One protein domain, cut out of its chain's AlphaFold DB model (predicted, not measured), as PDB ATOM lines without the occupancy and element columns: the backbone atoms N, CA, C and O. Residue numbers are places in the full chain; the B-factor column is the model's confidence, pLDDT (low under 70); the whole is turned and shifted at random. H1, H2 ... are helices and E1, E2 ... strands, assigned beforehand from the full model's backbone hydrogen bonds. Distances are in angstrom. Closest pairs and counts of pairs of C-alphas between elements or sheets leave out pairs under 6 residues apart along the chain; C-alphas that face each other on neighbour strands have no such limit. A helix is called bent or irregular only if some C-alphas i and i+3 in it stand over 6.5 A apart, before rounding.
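What this domain is: This is residues 4 to 96 of the 101 residues of an uncharacterized protein of Pseudomonas furukawaii (UniProt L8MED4). There is little regular structure here: look for one long, bent hairpin, E1 and E2, with loops 9 to 37 and 73 to 88 and three short helices around it. H1 and H2 lie near the open end, H3 beside E1. The 93 printed residues run H1, E1, E2, H2, H3; the antiparallel sheet is E1 - E2, the class mixed, with 37 residues in named elements. It is compact, radius of gyration of the C-alphas 13.8 A, spanning 35 by 30 by 22 A.

How they stand to each other: Antiparallel E1, residues 38 to 48, and E2, residues 51 to 61, stand at 160 degrees; find N 44 and O 55 at 2.9 A. E1 bends by 70 degrees at 45, E2 by 53 at 54. The closest C-alphas of E2 and H2, residues 69 to 72, are Tyr 60 and Ala 69, 5.2 A; of E1 and H3, residues 89 to 94, Ala 41 and Trp 92, 6.9 A. H1, residues 4 to 8, is apart from E2. H1 and H3 have every O i to N i+4 pair within hydrogen-bond range; H2 is too short for one.

Where its parts are: Find C-alpha 38 at (236.889, 205.951, 339.879); E1 runs 26.9 A, E2 28.1 A. H1 measures 6.1 A, H2 5.5 A, and H3 9.0 A to C-alpha 94 at (222.926, 205.426, 345.491).

The domain as a whole: The farthest C-alphas, Asn 6 and Gly 50, are 39.0 A apart. The printed part has no cut; links H1 to E1 and H2 to H3 are long. No printed residue is under pLDDT 70.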
ATOM      1  N   LYS A   4     236.530 215.981 334.589       89.94
ATOM      2  CA  LYS A   4     235.930 214.733 334.115       89.94
ATOM      3  C   LYS A   4     235.463 213.834 335.260       89.94
ATOM      4  O   LYS A   4     234.387 213.255 335.164       89.94
ATOM      5  N   ASP A   5     236.227 213.753 336.356       92.00
ATOM      6  CA  ASP A   5     235.764 213.069 337.568       92.00
ATOM      7  C   ASP A   5     234.476 213.737 338.090       92.00
ATOM      8  O   ASP A   5     233.507 213.057 338.404       92.00
ATOM      9  N   ASN A   6     234.414 215.071 338.161       91.44
ATOM     10  CA  ASN A   6     233.212 215.759 338.652       91.44
ATOM     11  C   ASN A   6     231.978 215.479 337.783       91.44
ATOM     12  O   ASN A   6     230.885 215.306 338.321       91.44
ATOM     13  N   ASP A   7     232.155 215.425 336.464       92.94
ATOM     14  CA  ASP A   7     231.077 215.086 335.539       92.94
ATOM     15  C   ASP A   7     230.625 213.633 335.686       92.94
ATOM     16  O   ASP A   7     229.419 213.384 335.709       92.94
ATOM     17  N   LEU A   8     231.562 212.697 335.871       94.62
ATOM     18  CA  LEU A   8     231.263 211.286 336.124       94.62
ATOM     19  C   LEU A   8     230.384 211.097 337.372       94.62
ATOM     20  O   LEU A   8     229.485 210.266 337.374       94.62
ATOM     21  N   TYR A   9     230.610 211.886 338.425       95.56
ATOM     22  CA  TYR A   9     229.853 211.795 339.680       95.56
ATOM     23  C   TYR A   9     228.600 212.684 339.727       95.56
ATOM     24  O   TYR A   9     228.007 212.873 340.796       95.56
ATOM     25  N   ARG A  10     228.170 213.269 338.607       94.19
ATOM     26  CA  ARG A  10     226.992 214.141 338.592       94.19
ATOM     27  C   ARG A  10     225.721 213.342 338.901       94.19
ATOM     28  O   ARG A  10     225.275 212.545 338.091       94.19
ATOM     29  N   GLY A  11     225.098 213.633 340.046       93.56
ATOM     30  CA  GLY A  11     223.873 212.954 340.493       93.56
ATOM     31  C   GLY A  11     224.112 211.673 341.300       93.56
ATOM     32  O   GLY A  11     223.145 211.052 341.723       93.56
ATOM     33  N   VAL A  12     225.375 211.322 341.554       96.38
ATOM     34  CA  VAL A  12     225.779 210.157 342.352       96.38
ATOM     35  C   VAL A  12     225.817 210.522 343.839       96.38
ATOM     36  O   VAL A  12     226.382 211.557 344.210       96.38
ATOM     37  N   ASP A  13     225.250 209.677 344.702       95.25
ATOM     38  CA  ASP A  13     225.308 209.849 346.157       95.25
ATOM     39  C   ASP A  13     226.681 209.423 346.677       95.25
ATOM     40  O   ASP A  13     227.084 208.271 346.574       95.25
ATOM     41  N   ARG A  14     227.426 210.369 347.246       91.69
ATOM     42  CA  ARG A  14     228.794 210.149 347.737       91.69
ATOM     43  C   ARG A  14     228.873 210.029 349.257       91.69
ATOM     44  O   ARG A  14     229.953 210.217 349.817       91.69
ATOM     45  N   THR A  15     227.746 209.779 349.918       91.94
ATOM     46  CA  THR A  15     227.690 209.544 351.361       91.94
ATOM     47  C   THR A  15     228.542 208.331 351.739       91.94
ATOM     48  O   THR A  15     228.467 207.286 351.096       91.94
ATOM     49  N   ASP A  16     229.354 208.479 352.790       87.31
ATOM     50  CA  ASP A  16     230.229 207.432 353.321       87.31
ATOM     51  C   ASP A  16     229.959 207.246 354.830       87.31
ATOM     52  O   ASP A  16     230.089 208.214 355.591       87.31
ATOM     53  N   PRO A  17     229.541 206.050 355.288       87.69
ATOM     54  CA  PRO A  17     229.324 204.835 354.497       87.69
ATOM     55  C   PRO A  17     228.086 204.925 353.580       87.69
ATOM     56  O   PRO A  17     227.106 205.583 353.946       87.69
ATOM     57  N   PRO A  18     228.092 204.237 352.422       91.94
ATOM     58  CA  PRO A  18     226.924 204.161 351.551       91.94
ATOM     59  C   PRO A  18     225.764 203.439 352.246       91.94
ATOM     60  O   PRO A  18     225.965 202.537 353.064       91.94
ATOM     61  N   SER A  19     224.531 203.813 351.901       89.94
ATOM     62  CA  SER A  19     223.324 203.223 352.482       89.94
ATOM     63  C   SER A  19     222.328 202.836 351.396       89.94
ATOM     64  O   SER A  19     221.767 203.690 350.721       89.94
ATOM     65  N   HIS A  20     222.081 201.534 351.256       96.06
ATOM     66  CA  HIS A  20     221.036 201.007 350.387       96.06
ATOM     67  C   HIS A  20     220.440 199.728 351.004       96.06
ATOM     68  O   HIS A  20     221.204 198.905 351.511       96.06
ATOM     69  N   PRO A  21     219.109 199.503 350.961       96.12
ATOM     70  CA  PRO A  21     218.480 198.337 351.598       96.12
ATOM     71  C   PRO A  21     218.982 196.976 351.100       96.12
ATOM     72  O   PRO A  21     218.825 195.979 351.796       96.12
ATOM     73  N   GLN A  22     219.542 196.938 349.890       98.00
ATOM     74  CA  GLN A  22     220.052 195.727 349.236       98.00
ATOM     75  C   GLN A  22     221.587 195.654 349.229       98.00
ATOM     76  O   GLN A  22     222.159 194.745 348.628       98.00
ATOM     77  N   LEU A  23     222.272 196.613 349.862       96.81
ATOM     78  CA  LEU A  23     223.723 196.571 350.034       96.81
ATOM     79  C   LEU A  23     224.075 195.533 351.106       96.81
ATOM     80  O   LEU A  23     223.456 195.503 352.173       96.81
ATOM     81  N   LYS A  24     225.079 194.693 350.849       96.50
ATOM     82  CA  LYS A  24     225.600 193.755 351.848       96.50
ATOM     83  C   LYS A  24     226.064 194.515 353.090       96.50
ATOM     84  O   LYS A  24     226.846 195.463 353.006       96.50
ATOM     85  N   THR A  25     225.612 194.063 354.257       91.62
ATOM     86  CA  THR A  25     226.024 194.634 355.541       91.62
ATOM     87  C   THR A  25     227.541 194.580 355.685       91.62
ATOM     88  O   THR A  25     228.132 193.503 355.645       91.62
ATOM     89  N   GLY A  26     228.161 195.741 355.903       88.38
ATOM     90  CA  GLY A  26     229.607 195.841 356.085       88.38
ATOM     91  C   GLY A  26     230.415 195.757 354.791       88.38
ATOM     92  O   GLY A  26     231.630 195.603 354.879       88.38
ATOM     93  N   TRP A  27     229.783 195.864 353.617       91.56
ATOM     94  CA  TRP A  27     230.528 196.028 352.373       91.56
ATOM     95  C   TRP A  27     231.370 197.302 352.435       91.56
ATOM     96  O   TRP A  27     230.882 198.378 352.788       91.56
ATOM     97  N   ILE A  28     232.644 197.158 352.086       86.88
ATOM     98  CA  ILE A  28     233.606 198.249 352.020       86.88
ATOM     99  C   ILE A  28     234.067 198.339 350.575       86.88
ATOM    100  O   ILE A  28     234.416 197.330 349.958       86.88
ATOM    101  N   ARG A  29     234.085 199.561 350.043       86.88
ATOM    102  CA  ARG A  29     234.640 199.818 348.720       86.88
ATOM    103  C   ARG A  29     236.112 199.387 348.706       86.88
ATOM    104  O   ARG A  29     236.856 199.842 349.573       86.88
ATOM    105  N   PRO A  30     236.542 198.537 347.759       86.75
ATOM    106  CA  PRO A  30     237.940 198.138 347.697       86.75
ATOM    107  C   PRO A  30     238.842 199.346 347.436       86.75
ATOM    108  O   PRO A  30     238.407 200.355 346.886       86.75
ATOM    109  N   GLU A  31     240.112 199.234 347.806       89.19
ATOM    110  CA  GLU A  31     241.102 200.247 347.442       89.19
ATOM    111  C   GLU A  31     241.379 200.192 345.928       89.19
ATOM    112  O   GLU A  31     241.472 199.095 345.361       89.19
ATOM    113  N   PRO A  32     241.506 201.344 345.249       91.50
ATOM    114  CA  PRO A  32     241.789 201.376 343.822       91.50
ATOM    115  C   PRO A  32     243.233 200.939 343.512       91.50
ATOM    116  O   PRO A  32     244.153 201.219 344.290       91.50
ATOM    117  N   PRO A  33     243.482 200.327 342.340       91.81
ATOM    118  CA  PRO A  33     244.833 200.159 341.810       91.81
ATOM    119  C   PRO A  33     245.552 201.501 341.603       91.81
ATOM    120  O   PRO A  33     244.929 202.542 341.389       91.81
ATOM    121  N   SER A  34     246.889 201.485 341.618       89.75
ATOM    122  CA  SER A  34     247.694 202.699 341.426       89.75
ATOM    123  C   SER A  34     247.396 203.367 340.081       89.75
ATOM    124  O   SER A  34     247.463 202.727 339.040       89.75
ATOM    125  N   GLY A  35     247.131 204.675 340.101       88.12
ATOM    126  CA  GLY A  35     246.787 205.455 338.903       88.12
ATOM    127  C   GLY A  35     245.289 205.493 338.599       88.12
ATOM    128  O   GLY A  35     244.832 206.419 337.935       88.12
ATOM    129  N   TYR A  36     244.514 204.586 339.187       92.25
ATOM    130  CA  TYR A  36     243.070 204.510 339.038       92.25
ATOM    131  C   TYR A  36     242.375 205.050 340.292       92.25
ATOM    132  O   TYR A  36     242.954 205.086 341.377       92.25
ATOM    133  N   ARG A  37     241.145 205.559 340.157       88.69
ATOM    134  CA  ARG A  37     240.426 206.154 341.306       88.69
ATOM    135  C   ARG A  37     238.907 206.050 341.248       88.69
ATOM    136  O   ARG A  37     238.258 206.142 342.285       88.69
ATOM    137  N   ASN A  38     238.333 205.897 340.057       94.81
ATOM    138  CA  ASN A  38     236.889 205.951 339.879       94.81
ATOM    139  C   ASN A  38     236.344 204.539 339.717       94.81
ATOM    140  O   ASN A  38     236.416 204.001 338.622       94.81
ATOM    141  N   LEU A  39     235.818 203.942 340.786       96.12
ATOM    142  CA  LEU A  39     235.055 202.701 340.658       96.12
ATOM    143  C   LEU A  39     233.757 203.009 339.904       96.12
ATOM    144  O   LEU A  39     233.001 203.873 340.345       96.12
ATOM    145  N   VAL A  40     233.508 202.319 338.799       96.81
ATOM    146  CA  VAL A  40     232.322 202.491 337.956       96.81
ATOM    147  C   VAL A  40     231.603 201.159 337.776       96.81
ATOM    148  O   VAL A  40     232.232 200.100 337.800       96.81
ATOM    149  N   ALA A  41     230.291 201.218 337.565       97.12
ATOM    150  CA  ALA A  41     229.495 200.091 337.101       97.12
ATOM    151  C   ALA A  41     229.181 200.275 335.617       97.12
ATOM    152  O   ALA A  41     228.726 201.340 335.220       97.12
ATOM    153  N   PHE A  42     229.382 199.267 334.779       93.94
ATOM    154  CA  PHE A  42     228.993 199.342 333.369       93.94
ATOM    155  C   PHE A  42     228.192 198.114 332.965       93.94
ATOM    156  O   PHE A  42     228.410 197.007 333.458       93.94
ATOM    157  N   GLY A  43     227.199 198.343 332.116       91.44
ATOM    158  CA  GLY A  43     226.292 197.302 331.673       91.44
ATOM    159  C   GLY A  43     226.754 196.673 330.364       91.44
ATOM    160  O   GLY A  43     227.093 197.374 329.411       91.44
ATOM    161  N   ALA A  44     226.747 195.346 330.296       89.31
ATOM    162  CA  ALA A  44     227.151 194.595 329.117       89.31
ATOM    163  C   ALA A  44     226.240 193.388 328.876       89.31
ATOM    164  O   ALA A  44     225.605 192.847 329.781       89.31
ATOM    165  N   TYR A  45     226.181 192.924 327.626       89.62
ATOM    166  CA  TYR A  45     225.573 191.631 327.324       89.62
ATOM    167  C   TYR A  45     226.617 190.524 327.427       89.62
ATOM    168  O   TYR A  45     227.465 190.399 326.544       89.62
ATOM    169  N   ALA A  46     226.484 189.665 328.434       88.56
ATOM    170  CA  ALA A  46     227.309 188.475 328.604       88.56
ATOM    171  C   ALA A  46     226.526 187.203 328.258       88.56
ATOM    172  O   ALA A  46     225.296 187.151 328.346       88.56
ATOM    173  N   THR A  47     227.243 186.153 327.851       91.75
ATOM    174  CA  THR A  47     226.664 184.810 327.707       91.75
ATOM    175  C   THR A  47     226.959 184.021 328.972       91.75
ATOM    176  O   THR A  47     228.105 183.660 329.217       91.75
ATOM    177  N   ILE A  48     225.922 183.742 329.756       86.50
ATOM    178  CA  ILE A  48     226.007 182.975 331.000       86.50
ATOM    179  C   ILE A  48     225.222 181.688 330.792       86.50
ATOM    180  O   ILE A  48     224.041 181.735 330.446       86.50
ATOM    181  N   GLU A  49     225.894 180.545 330.947       91.19
ATOM    182  CA  GLU A  49     225.292 179.212 330.771       91.19
ATOM    183  C   GLU A  49     224.593 179.040 329.406       91.19
ATOM    184  O   GLU A  49     223.533 178.432 329.284       91.19
ATOM    185  N   GLY A  50     225.176 179.622 328.353       93.00
ATOM    186  CA  GLY A  50     224.628 179.567 326.994       93.00
ATOM    187  C   GLY A  50     223.471 180.536 326.722       93.00
ATOM    188  O   GLY A  50     222.958 180.563 325.605       93.00
ATOM    189  N   VAL A  51     223.079 181.366 327.693       92.56
ATOM    190  CA  VAL A  51     222.022 182.374 327.537       92.56
ATOM    191  C   VAL A  51     222.625 183.774 327.553       92.56
ATOM    192  O   VAL A  51     223.334 184.152 328.485       92.56
ATOM    193  N   ARG A  52     222.313 184.574 326.529       92.94
ATOM    194  CA  ARG A  52     222.702 185.987 326.474       92.94
ATOM    195  C   ARG A  52     221.827 186.802 327.426       92.94
ATOM    196  O   ARG A  52     220.607 186.818 327.265       92.94
ATOM    197  N   LYS A  53     222.439 187.480 328.394       91.75
ATOM    198  CA  LYS A  53     221.757 188.297 329.407       91.75
ATOM    199  C   LYS A  53     222.489 189.620 329.601       91.75
ATOM    200  O   LYS A  53     223.689 189.707 329.356       91.75
ATOM    201  N   TRP A  54     221.743 190.641 330.005       90.38
ATOM    202  CA  TRP A  54     222.324 191.894 330.474       90.38
ATOM    203  C   TRP A  54     222.904 191.681 331.871       90.38
ATOM    204  O   TRP A  54     222.228 191.110 332.729       90.38
ATOM    205  N   VAL A  55     224.140 192.116 332.079       92.38
ATOM    206  CA  VAL A  55     224.859 192.038 333.348       92.38
ATOM    207  C   VAL A  55     225.566 193.352 333.622       92.38
ATOM    208  O   VAL A  55     225.811 194.141 332.714       92.38
ATOM    209  N   TRP A  56     225.885 193.565 334.889       95.31
ATOM    210  CA  TRP A  56     226.708 194.674 335.339       95.31
ATOM    211  C   TRP A  56     228.087 194.149 335.711       95.31
ATOM    212  O   TRP A  56     228.206 193.096 336.338       95.31
ATOM    213  N   GLU A  57     229.104 194.920 335.366       93.38
ATOM    214  CA  GLU A  57     230.493 194.687 335.742       93.38
ATOM    215  C   GLU A  57     231.036 195.917 336.477       93.38
ATOM    216  O   GLU A  57     230.517 197.026 336.327       93.38
ATOM    217  N   LEU A  58     232.046 195.698 337.321       95.44
ATOM    218  CA  LEU A  58     232.676 196.728 338.143       95.44
ATOM    219  C   LEU A  58     234.155 196.826 337.797       95.44
ATOM    220  O   LEU A  58     234.859 195.818 337.805       95.44
ATOM    221  N   ASP A  59     234.625 198.044 337.561       95.25
ATOM    222  CA  ASP A  59     236.018 198.320 337.218       95.25
ATOM    223  C   ASP A  59     236.401 199.731 337.674       95.25
ATOM    224  O   ASP A  59     235.541 200.558 337.979       95.25
ATOM    225  N   TYR A  60     237.693 200.018 337.734       95.94
ATOM    226  CA  TYR A  60     238.178 201.366 337.936       95.94
ATOM    227  C   TYR A  60     238.499 202.045 336.607       95.94
ATOM    228  O   TYR A  60     239.281 201.543 335.811       95.94
ATOM    229  N   LEU A  61     237.953 203.239 336.405       95.12
ATOM    230  CA  LEU A  61     238.172 204.058 335.220       95.12
ATOM    231  C   LEU A  61     239.162 205.191 335.511       95.12
ATOM    232  O   LEU A  61     238.973 205.986 336.445       95.12
ATOM    233  N   ASP A  62     240.183 205.319 334.671       94.44
ATOM    234  CA  ASP A  62     240.907 206.576 334.518       94.44
ATOM    235  C   ASP A  62     240.123 207.473 333.550       94.44
ATOM    236  O   ASP A  62     240.037 207.210 332.354       94.44
ATOM    237  N   THR A  63     239.512 208.540 334.063       92.94
ATOM    238  CA  THR A  63     238.691 209.451 333.252       92.94
ATOM    239  C   THR A  63     239.530 210.314 332.311       92.94
ATOM    240  O   THR A  63     239.027 210.802 331.292       92.94
ATOM    241  N   ASP A  64     240.816 210.510 332.607       91.69
ATOM    242  CA  ASP A  64     241.693 211.323 331.777       91.69
ATOM    243  C   ASP A  64     242.042 210.585 330.483       91.69
ATOM    244  O   ASP A  64     241.951 211.194 329.408       91.69
ATOM    245  N   THR A  65     242.346 209.287 330.581       91.00
ATOM    246  CA  THR A  65     242.740 208.419 329.457       91.00
ATOM    247  C   THR A  65     241.593 207.592 328.870       91.00
ATOM    248  O   THR A  65     241.638 207.256 327.689       91.00
ATOM    249  N   GLY A  66     240.552 207.309 329.654       91.00
ATOM    250  CA  GLY A  66     239.435 206.436 329.285       91.00
ATOM    251  C   GLY A  66     239.733 204.939 329.411       91.00
ATOM    252  O   GLY A  66     238.949 204.140 328.907       91.00
ATOM    253  N   VAL A  67     240.853 204.564 330.035       94.00
ATOM    254  CA  VAL A  67     241.292 203.168 330.183       94.00
ATOM    255  C   VAL A  67     240.724 202.567 331.468       94.00
ATOM    256  O   VAL A  67     240.656 203.239 332.506       94.00
ATOM    257  N   PHE A  68     240.318 201.299 331.395       94.38
ATOM    258  CA  PHE A  68     239.895 200.516 332.550       94.38
ATOM    259  C   PHE A  68     241.083 199.843 333.233       94.38
ATOM    260  O   PHE A  68     241.989 199.329 332.581       94.38
ATOM    261  N   ALA A  69     241.060 199.782 334.562       95.25
ATOM    262  CA  ALA A  69     242.142 199.198 335.334       95.25
ATOM    263  C   ALA A  69     242.356 197.724 335.010       95.25
ATOM    264  O   ALA A  69     243.489 197.256 335.128       95.25
ATOM    265  N   SER A  70     241.305 196.992 334.620       93.31
ATOM    266  CA  SER A  70     241.413 195.563 334.290       93.31
ATOM    267  C   SER A  70     242.275 195.283 333.058       93.31
ATOM    268  O   SER A  70     242.744 194.156 332.892       93.31
ATOM    269  N   GLU A  71     242.544 196.297 332.229       93.06
ATOM    270  CA  GLU A  71     243.462 196.187 331.092       93.06
ATOM    271  C   GLU A  71     244.928 196.080 331.541       93.06
ATOM    272  O   GLU A  71     245.719 195.373 330.915       93.06
ATOM    273  N   ASP A  72     245.275 196.723 332.660       92.56
ATOM    274  CA  ASP A  72     246.651 196.819 333.164       92.56
ATOM    275  C   ASP A  72     246.895 196.006 334.445       92.56
ATOM    276  O   ASP A  72     248.034 195.654 334.766       92.56
ATOM    277  N   HIS A  73     245.843 195.729 335.217       90.88
ATOM    278  CA  HIS A  73     245.930 195.175 336.564       90.88
ATOM    279  C   HIS A  73     244.978 193.996 336.751       90.88
ATOM    280  O   HIS A  73     243.818 194.026 336.352       90.88
ATOM    281  N   GLN A  74     245.445 192.976 337.472       88.94
ATOM    282  CA  GLN A  74     244.566 191.940 338.007       88.94
ATOM    283  C   GLN A  74     244.079 192.352 339.394       88.94
ATOM    284  O   GLN A  74     244.861 192.439 340.340       88.94
ATOM    285  N   PHE A  75     242.779 192.582 339.515       88.38
ATOM    286  CA  PHE A  75     242.094 192.816 340.778       88.38
ATOM    287  C   PHE A  75     240.682 192.242 340.695       88.38
ATOM    288  O   PHE A  75     240.204 191.855 339.628       88.38
ATOM    289  N   GLN A  76     240.017 192.176 341.841       85.38
ATOM    290  CA  GLN A  76     238.628 191.766 341.925       85.38
ATOM    291  C   GLN A  76     237.890 192.749 342.821       85.38
ATOM    292  O   GLN A  76     238.329 193.036 343.934       85.38
ATOM    293  N   VAL A  77     236.763 193.252 342.330       89.12
ATOM    294  CA  VAL A  77     235.827 194.027 343.141       89.12
ATOM    295  C   VAL A  77     234.787 193.064 343.685       89.12
ATOM    296  O   VAL A  77     234.130 192.351 342.926       89.12
ATOM    297  N   GLU A  78     234.649 193.011 345.009       91.56
ATOM    298  CA  GLU A  78     233.593 192.215 345.622       91.56
ATOM    299  C   GLU A  78     232.226 192.808 345.273       91.56
ATOM    300  O   GLU A  78     231.995 194.008 345.441       91.56
ATOM    301  N   TRP A  79     231.313 191.947 344.822       94.56
ATOM    302  CA  TRP A  79     229.951 192.335 344.483       94.56
ATOM    303  C   TRP A  79     229.220 192.943 345.696       94.56
ATOM    304  O   TRP A  79     229.035 192.223 346.686       94.56
ATOM    305  N   PRO A  80     228.780 194.217 345.632       96.19
ATOM    306  CA  PRO A  80     228.243 194.934 346.793       96.19
ATOM    307  C   PRO A  80     226.849 194.479 347.204       96.19
ATOM    308  O   PRO A  80     226.471 194.594 348.368       96.19
ATOM    309  N   TRP A  81     226.066 193.978 346.258       97.31
ATOM    310  CA  TRP A  81     224.665 193.673 346.491       97.31
ATOM    311  C   TRP A  81     224.472 192.303 347.121       97.31
ATOM    312  O   TRP A  81     225.265 191.390 346.883       97.31
ATOM    313  N   VAL A  82     223.408 192.163 347.912       97.38
ATOM    314  CA  VAL A  82     222.954 190.859 348.408       97.38
ATOM    315  C   VAL A  82     222.629 189.921 347.246       97.38
ATOM    316  O   VAL A  82     222.332 190.365 346.133       97.38
ATOM    317  N   ASP A  83     222.697 188.619 347.512       94.06
ATOM    318  CA  ASP A  83     222.404 187.600 346.509       94.06
ATOM    319  C   ASP A  83     220.986 187.788 345.938       94.06
ATOM    320  O   ASP A  83     220.081 188.278 346.616       94.06
ATOM    321  N   ASP A  84     220.817 187.436 344.663       92.38
ATOM    322  CA  ASP A  84     219.583 187.581 343.875       92.38
ATOM    323  C   ASP A  84     219.083 189.020 343.623       92.38
ATOM    324  O   ASP A  84     218.145 189.208 342.841       92.38
ATOM    325  N   PHE A  85     219.708 190.058 344.197       96.44
ATOM    326  CA  PHE A  85     219.379 191.436 343.836       96.44
ATOM    327  C   PHE A  85     219.908 191.781 342.438       96.44
ATOM    328  O   PHE A  85     221.087 191.598 342.127       96.44
ATOM    329  N   LEU A  86     219.023 192.320 341.595       94.19
ATOM    330  CA  LEU A  86     219.331 192.754 340.234       94.19
ATOM    331  C   LEU A  86     219.382 194.289 340.186       94.19
ATOM    332  O   LEU A  86     218.337 194.912 339.961       94.19
ATOM    333  N   PRO A  87     220.562 194.903 340.394       96.19
ATOM    334  CA  PRO A  87     220.678 196.352 340.455       96.19
ATOM    335  C   PRO A  87     220.342 196.997 339.109       96.19
ATOM    336  O   PRO A  87     220.642 196.478 338.030       96.19
ATOM    337  N   GLN A  88     219.731 198.166 339.186       95.06
ATOM    338  CA  GLN A  88     219.544 199.121 338.109       95.06
ATOM    339  C   GLN A  88     220.592 200.233 338.222       95.06
ATOM    340  O   GLN A  88     221.292 200.360 339.223       95.06
ATOM    341  N   ALA A  89     220.667 201.079 337.196       95.31
ATOM    342  CA  ALA A  89     221.558 202.239 337.152       95.31
ATOM    343  C   ALA A  89     221.524 203.089 338.442       95.31
ATOM    344  O   ALA A  89     222.558 203.350 339.048       95.31
ATOM    345  N   ALA A  90     220.321 203.441 338.908       95.62
ATOM    346  CA  ALA A  90     220.142 204.281 340.091       95.62
ATOM    347  C   ALA A  90     220.590 203.610 341.403       95.62
ATOM    348  O   ALA A  90     220.951 204.309 342.351       95.62
ATOM    349  N   ASP A  91     220.586 202.274 341.469       97.19
ATOM    350  CA  ASP A  91     221.067 201.562 342.654       97.19
ATOM    351  C   ASP A  91     222.580 201.778 342.805       97.19
ATOM    352  O   ASP A  91     223.051 202.083 343.898       97.19
ATOM    353  N   TRP A  92     223.341 201.734 341.707       97.00
ATOM    354  CA  TRP A  92     224.779 202.031 341.709       97.00
ATOM    355  C   TRP A  92     225.080 203.455 342.176       97.00
ATOM    356  O   TRP A  92     225.893 203.654 343.087       97.00
ATOM    357  N   ASP A  93     224.354 204.431 341.626       96.69
ATOM    358  CA  ASP A  93     224.514 205.837 341.993       96.69
ATOM    359  C   ASP A  93     224.234 206.068 343.484       96.69
ATOM    360  O   ASP A  93     224.898 206.893 344.111       96.69
ATOM    361  N   SER A  94     223.293 205.318 344.071       96.56
ATOM    362  CA  SER A  94     222.926 205.426 345.491       96.56
ATOM    363  C   SER A  94     224.014 204.957 346.465       96.56
ATOM    364  O   SER A  94     223.980 205.311 347.641       96.56
ATOM    365  N   ILE A  95     224.995 204.181 345.992       95.75
ATOM    366  CA  ILE A  95     226.134 203.705 346.798       95.75
ATOM    367  C   ILE A  95     227.465 204.344 346.375       95.75
ATOM    368  O   ILE A  95     228.555 203.868 346.717       95.75
ATOM    369  N   GLY A  96     227.390 205.434 345.615       95.25
ATOM    370  CA  GLY A  96     228.551 206.203 345.198       95.25
ATOM    371  C   GLY A  96     229.362 205.569 344.082       95.25
ATOM    372  O   GLY A  96     230.551 205.885 343.974       95.25
TER     373      GLY A  96